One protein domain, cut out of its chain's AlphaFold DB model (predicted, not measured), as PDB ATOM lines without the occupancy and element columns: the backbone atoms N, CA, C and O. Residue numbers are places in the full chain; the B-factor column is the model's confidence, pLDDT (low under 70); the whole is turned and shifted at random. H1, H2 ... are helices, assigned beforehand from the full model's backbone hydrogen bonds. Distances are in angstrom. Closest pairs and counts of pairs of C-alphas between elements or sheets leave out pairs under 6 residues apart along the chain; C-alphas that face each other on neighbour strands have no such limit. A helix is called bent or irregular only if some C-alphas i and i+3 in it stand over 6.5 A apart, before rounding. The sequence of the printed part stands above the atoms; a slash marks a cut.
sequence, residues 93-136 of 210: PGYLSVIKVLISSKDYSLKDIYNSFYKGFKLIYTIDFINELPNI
ATOM      1  N   PRO A  93      25.210  65.101  39.882       90.12
ATOM      2  CA  PRO A  93      25.079  65.488  41.295       90.12
ATOM      3  C   PRO A  93      25.636  64.457  42.306       90.12
ATOM      4  O   PRO A  93      25.361  64.542  43.502       90.12
ATOM      5  N   GLY A  94      26.397  63.462  41.838       91.62
ATOM      6  CA  GLY A  94      26.873  62.315  42.618       91.62
ATOM      7  C   GLY A  94      25.792  61.568  43.417       91.62
ATOM      8  O   GLY A  94      24.599  61.659  43.121       91.62
ATOM      9  N   TYR A  95      26.214  60.849  44.461       87.88
ATOM     10  CA  TYR A  95      25.328  60.069  45.342       87.88
ATOM     11  C   TYR A  95      24.340  60.916  46.155       87.88
ATOM     12  O   TYR A  95      23.297  60.408  46.561       87.88
ATOM     13  N   LEU A  96      24.627  62.206  46.364       84.81
ATOM     14  CA  LEU A  96      23.722  63.115  47.077       84.81
ATOM     15  C   LEU A  96      22.352  63.204  46.399       84.81
ATOM     16  O   LEU A  96      21.344  63.360  47.083       84.81
ATOM     17  N   SER A  97      22.302  63.064  45.071       84.31
ATOM     18  CA  SER A  97      21.032  63.011  44.344       84.31
ATOM     19  C   SER A  97      20.171  61.812  44.731       84.31
ATOM     20  O   SER A  97      18.989  61.995  44.993       84.31
ATOM     21  N   VAL A  98      20.765  60.622  44.850       86.06
ATOM     22  CA  VAL A  98      20.065  59.394  45.256       86.06
ATOM     23  C   VAL A  98      19.509  59.545  46.670       86.06
ATOM     24  O   VAL A  98      18.331  59.295  46.902       86.06
ATOM     25  N   ILE A  99      20.333  60.036  47.602       85.50
ATOM     26  CA  ILE A  99      19.908  60.277  48.988       85.50
ATOM     27  C   ILE A  99      18.759  61.290  49.030       85.50
ATOM     28  O   ILE A  99      17.763  61.059  49.711       85.50
ATOM     29  N   LYS A 100      18.869  62.395  48.280       87.19
ATOM     30  CA  LYS A 100      17.825  63.423  48.227       87.19
ATOM     31  C   LYS A 100      16.506  62.856  47.706       87.19
ATOM     32  O   LYS A 100      15.477  63.137  48.309       87.19
ATOM     33  N   VAL A 101      16.543  62.053  46.638       87.38
ATOM     34  CA  VAL A 101      15.350  61.398  46.076       87.38
ATOM     35  C   VAL A 101      14.689  60.497  47.115       87.38
ATOM     36  O   VAL A 101      13.491  60.642  47.344       87.38
ATOM     37  N   LEU A 102      15.461  59.645  47.797       88.69
ATOM     38  CA  LEU A 102      14.927  58.739  48.819       88.69
ATOM     39  C   LEU A 102      14.295  59.494  49.992       88.69
ATOM     40  O   LEU A 102      13.182  59.168  50.380       88.69
ATOM     41  N   ILE A 103      14.954  60.535  50.513       89.25
ATOM     42  CA  ILE A 103      14.412  61.351  51.617       89.25
ATOM     43  C   ILE A 103      13.144  62.107  51.191       89.25
ATOM     44  O   ILE A 103      12.250  62.312  52.006       89.25
ATOM     45  N   SER A 104      13.066  62.547  49.933       90.19
ATOM     46  CA  SER A 104      11.900  63.272  49.409       90.19
ATOM     47  C   SER A 104      10.746  62.373  48.956       90.19
ATOM     48  O   SER A 104       9.670  62.886  48.647       90.19
ATOM     49  N   SER A 105      10.965  61.060  48.867       91.31
ATOM     50  CA  SER A 105       9.955  60.113  48.401       91.31
ATOM     51  C   SER A 105       8.913  59.847  49.484       91.31
ATOM     52  O   SER A 105       9.236  59.735  50.663       91.31
ATOM     53  N   LYS A 106       7.653  59.695  49.072       91.94
ATOM     54  CA  LYS A 106       6.566  59.268  49.965       91.94
ATOM     55  C   LYS A 106       6.617  57.769  50.276       91.94
ATOM     56  O   LYS A 106       6.010  57.348  51.255       91.94
ATOM     57  N   ASP A 107       7.349  56.996  49.474       91.19
ATOM     58  CA  ASP A 107       7.434  55.536  49.586       91.19
ATOM     59  C   ASP A 107       8.522  55.072  50.567       91.19
ATOM     60  O   ASP A 107       8.577  53.895  50.917       91.19
ATOM     61  N   TYR A 108       9.393  55.982  51.017       90.75
ATOM     62  CA  TYR A 108      10.494  55.673  51.929       90.75
ATOM     63  C   TYR A 108      10.372  56.463  53.228       90.75
ATOM     64  O   TYR A 108      10.415  57.693  53.239       90.75
ATOM     65  N   SER A 109      10.315  55.757  54.358       92.50
ATOM     66  CA  SER A 109      10.523  56.390  55.659       92.50
ATOM     67  C   SER A 109      12.019  56.562  55.951       92.50
ATOM     68  O   SER A 109      12.873  55.837  55.435       92.50
ATOM     69  N   LEU A 110      12.368  57.470  56.870       89.81
ATOM     70  CA  LEU A 110      13.756  57.607  57.346       89.81
ATOM     71  C   LEU A 110      14.299  56.299  57.953       89.81
ATOM     72  O   LEU A 110      15.496  56.021  57.868       89.81
ATOM     73  N   LYS A 111      13.418  55.475  58.537       92.25
ATOM     74  CA  LYS A 111      13.769  54.153  59.066       92.25
ATOM     75  C   LYS A 111      14.149  53.187  57.943       92.25
ATOM     76  O   LYS A 111      15.102  52.431  58.119       92.25
ATOM     77  N   ASP A 112      13.455  53.234  56.809       90.75
ATOM     78  CA  ASP A 112      13.771  52.399  55.645       90.75
ATOM     79  C   ASP A 112      15.131  52.777  55.075       90.75
ATOM     80  O   ASP A 112      15.980  51.910  54.907       90.75
ATOM     81  N   ILE A 113      15.397  54.076  54.915       88.50
ATOM     82  CA  ILE A 113      16.699  54.583  54.458       88.50
ATOM     83  C   ILE A 113      17.823  54.102  55.391       88.50
ATOM     84  O   ILE A 113      18.823  53.548  54.930       88.50
ATOM     85  N   TYR A 114      17.655  54.251  56.708       88.31
ATOM     86  CA  TYR A 114      18.638  53.763  57.681       88.31
ATOM     87  C   TYR A 114      18.839  52.245  57.591       88.31
ATOM     88  O   TYR A 114      19.975  51.762  57.567       88.31
ATOM     89  N   ASN A 115      17.753  51.477  57.510       89.69
ATOM     90  CA  ASN A 115      17.839  50.029  57.389       89.69
ATOM     91  C   ASN A 115      18.527  49.615  56.084       89.69
ATOM     92  O   ASN A 115      19.375  48.731  56.135       89.69
ATOM     93  N   SER A 116      18.244  50.264  54.953       84.62
ATOM     94  CA  SER A 116      18.855  49.952  53.657       84.62
ATOM     95  C   SER A 116      20.357  50.237  53.633       84.62
ATOM     96  O   SER A 116      21.132  49.375  53.222       84.62
ATOM     97  N   PHE A 117      20.789  51.412  54.102       82.44
ATOM     98  CA  PHE A 117      22.192  51.826  53.962       82.44
ATOM     99  C   PHE A 117      23.101  51.391  55.113       82.44
ATOM    100  O   PHE A 117      24.302  51.239  54.896       82.44
ATOM    101  N   TYR A 118      22.570  51.185  56.323       82.75
ATOM    102  CA  TYR A 118      23.397  50.856  57.488       82.75
ATOM    103  C   TYR A 118      23.294  49.388  57.911       82.75
ATOM    104  O   TYR A 118      24.314  48.715  58.075       82.75
ATOM    105  N   LYS A 119      22.072  48.871  58.095       83.44
ATOM    106  CA  LYS A 119      21.866  47.497  58.586       83.44
ATOM    107  C   LYS A 119      21.911  46.458  57.466       83.44
ATOM    108  O   LYS A 119      22.588  45.446  57.602       83.44
ATOM    109  N   GLY A 120      21.203  46.717  56.370       77.56
ATOM    110  CA  GLY A 120      20.944  45.765  55.293       77.56
ATOM    111  C   GLY A 120      22.185  45.409  54.488       77.56
ATOM    112  O   GLY A 120      22.362  44.250  54.136       77.56
ATOM    113  N   PHE A 121      23.094  46.362  54.269       70.69
ATOM    114  CA  PHE A 121      24.295  46.118  53.465       70.69
ATOM    115  C   PHE A 121      25.165  44.971  54.011       70.69
ATOM    116  O   PHE A 121      25.723  44.197  53.239       70.69
ATOM    117  N   LYS A 122      25.223  44.811  55.341       70.62
ATOM    118  CA  LYS A 122      25.964  43.721  56.003       70.62
ATOM    119  C   LYS A 122      25.295  42.349  55.864       70.62
ATOM    120  O   LYS A 122      25.947  41.346  56.117       70.62
ATOM    121  N   LEU A 123      24.012  42.312  55.507       76.44
ATOM    122  CA  LEU A 123      23.212  41.087  55.425       76.44
ATOM    123  C   LEU A 123      23.167  40.496  54.010       76.44
ATOM    124  O   LEU A 123      22.855  39.322  53.862       76.44
ATOM    125  N   ILE A 124      23.454  41.297  52.979       76.12
ATOM    126  CA  ILE A 124      23.275  40.892  51.573       76.12
ATOM    127  C   ILE A 124      24.479  40.102  51.047       76.12
ATOM    128  O   ILE A 124      24.307  39.118  50.338       76.12
ATOM    129  N   TYR A 125      25.700  40.519  51.384       79.00
ATOM    130  CA  TYR A 125      26.925  39.938  50.827       79.00
ATOM    131  C   TYR A 125      27.567  38.937  51.790       79.00
ATOM    132  O   TYR A 125      28.667  39.159  52.299       79.00
ATOM    133  N   THR A 126      26.858  37.842  52.063       87.44
ATOM    134  CA  THR A 126      27.430  36.682  52.760       87.44
ATOM    135  C   THR A 126      28.417  35.952  51.849       87.44
ATOM    136  O   THR A 126      28.372  36.099  50.625       87.44
ATOM    137  N   ILE A 127      29.309  35.145  52.432       88.31
ATOM    138  CA  ILE A 127      30.225  34.314  51.637       88.31
ATOM    139  C   ILE A 127      29.458  33.318  50.757       88.31
ATOM    140  O   ILE A 127      29.806  33.151  49.595       88.31
ATOM    141  N   ASP A 128      28.355  32.758  51.257       90.94
ATOM    142  CA  ASP A 128      27.498  31.854  50.483       90.94
ATOM    143  C   ASP A 128      26.916  32.552  49.253       90.94
ATOM    144  O   ASP A 128      26.979  32.019  48.151       90.94
ATOM    145  N   PHE A 129      26.425  33.787  49.405       90.69
ATOM    146  CA  PHE A 129      25.949  34.560  48.262       90.69
ATOM    147  C   PHE A 129      27.078  34.845  47.269       90.69
ATOM    148  O   PHE A 129      26.870  34.709  46.067       90.69
ATOM    149  N   ILE A 130      28.274  35.207  47.752       92.69
ATOM    150  CA  ILE A 130      29.444  35.447  46.894       92.69
ATOM    151  C   ILE A 130      29.810  34.192  46.092       92.69
ATOM    152  O   ILE A 130      30.114  34.313  44.907       92.69
ATOM    153  N   ASN A 131      29.713  33.008  46.699       94.12
ATOM    154  CA  ASN A 131      29.995  31.727  46.049       94.12
ATOM    155  C   ASN A 131      28.995  31.364  44.941       94.12
ATOM    156  O   ASN A 131      29.344  30.596  44.050       94.12
ATOM    157  N   GLU A 132      27.786  31.935  44.957       93.56
ATOM    158  CA  GLU A 132      26.768  31.722  43.916       93.56
ATOM    159  C   GLU A 132      26.935  32.648  42.705       93.56
ATOM    160  O   GLU A 132      26.505  32.325  41.597       93.56
ATOM    161  N   LEU A 133      27.575  33.808  42.879       94.19
ATOM    162  CA  LEU A 133      27.755  34.794  41.808       94.19
ATOM    163  C   LEU A 133      28.426  34.231  40.540       94.19
ATOM    164  O   LEU A 133      28.000  34.610  39.447       94.19
ATOM    165  N   PRO A 134      29.423  33.325  40.615       95.94
ATOM    166  CA  PRO A 134      30.056  32.751  39.429       95.94
ATOM    167  C   PRO A 134      29.120  31.900  38.570       95.94
ATOM    168  O   PRO A 134      29.381  31.751  37.380       95.94
ATOM    169  N   ASN A 135      28.026  31.390  39.146       94.94
ATOM    170  CA  ASN A 135      27.016  30.618  38.418       94.94
ATOM    171  C   ASN A 135      26.139  31.510  37.519       94.94
ATOM    172  O   ASN A 135      25.329  31.007  36.742       94.94
ATOM    173  N   ILE A 136      26.277  32.836  37.619       95.50
ATOM    174  CA  ILE A 136      25.490  33.799  36.852       95.50
ATOM    175  C   ILE A 136      26.175  34.071  35.517       95.50
ATOM    176  O   ILE A 136      27.081  34.905  35.416       95.50
TER     177      ILE A 136
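What this domain is: This is residues 93 to 136 of the 210 residues of an uncharacterized protein of Alkalihalobacillus krulwichiae (UniProt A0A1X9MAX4). The three helices make an open bracket, or staple: H2 is the long crosspiece, and H1 at its beginning and H3 past its end are two legs that stand off it toward one side, with an empty gap between them. H1 runs toward H2 and meets its beginning at a corner, and after H2 the chain turns off again into H3, whose first residues lie near the end of H2 and whose last residues lie far from it. The printed part has 44 residues with three named helices, in the order H1, H2, H3, and no named strand; the class is all helix, with 35 of the residues in the helices. It is only just extended, close to loose, with a radius of gyration of the C-alphas of 14.1 A. The outline is elongated, and the C-alphas span 37 by 23 by 15 A along the three main axes.

Where its parts are: The printed part begins at Pro 93, and H1 follows as residues 94 to 104, 11 residues, with C-alpha 94 at (26.873, 62.315, 42.618). From its first to its last C-alpha H1 measures 16.5 A. It is neither bent nor irregular, but only just: C-alphas 94 and 97 are 6.1 A apart. Five residues, 105 to 109, lead to H2, residues 110 to 124, which is the longest helix with 15 residues and 20.1 A from first to last C-alpha. H2 begins at C-alpha 110, at (13.756, 57.607, 57.346), and it too is neither bent nor irregular, but only just: C-alphas 117 and 120 are 6.3 A apart. Residues 125 and 126 follow, and then H3, residues 127 to 135, 9 residues and 14.1 A long. H3 ends with C-alpha 135 at (27.016, 30.618, 38.418). H3 is only just irregular: C-alphas 131 and 134 are 6.7 A apart, where about 5 A is found in a regular helix, and its line is a rough one.

How they stand to each other: H1 and H2 only just touch, with 3 pairs of C-alphas within 8 A. H2 touches H1 with residues 110 to 113 alone. The closest C-alphas of the two helices are those of Ile 103 and Leu 110, 6.9 A apart. Their lines stand at a steep tilt of 53 degrees, and they run opposite ways. Their centres are 15.0 A apart. H2 and H3 meet only through their link, residues 125 and 126. H1 and H3 are apart, and H3 touches no helix. Along the backbone, not every O i to N i+4 pair is within hydrogen-bond range: 6 of 7 are in H1, 7 of 11 in H2 and 3 of 5 in H3.

The domain as a whole: The two C-alphas farthest apart in the domain are those of Ser 104 and Asn 135, at 37.6 A. The first and last printed C-alphas, of Pro 93 and Ile 136, are 32.0 A apart. The printed part has no cut, and in the full chain of 210 residues it begins at residue 93 and ends at residue 136. Both links, H1 to H2 and H2 to H3, are tight. Much of the printed part stands free: residues 93 to 98, of which 94 to 98 belong to H1; residues 104 to 109; residues 114 to 119 of H2; and residues 121 to 136, of which 121 to 124 belong to H2 and 127 to 135 to H3. The mean pLDDT of the printed part is 87.5, and no printed residue is under 70. By element the mean is 88 for H1, 83 for H2 and 93 for H3 in this predicted model.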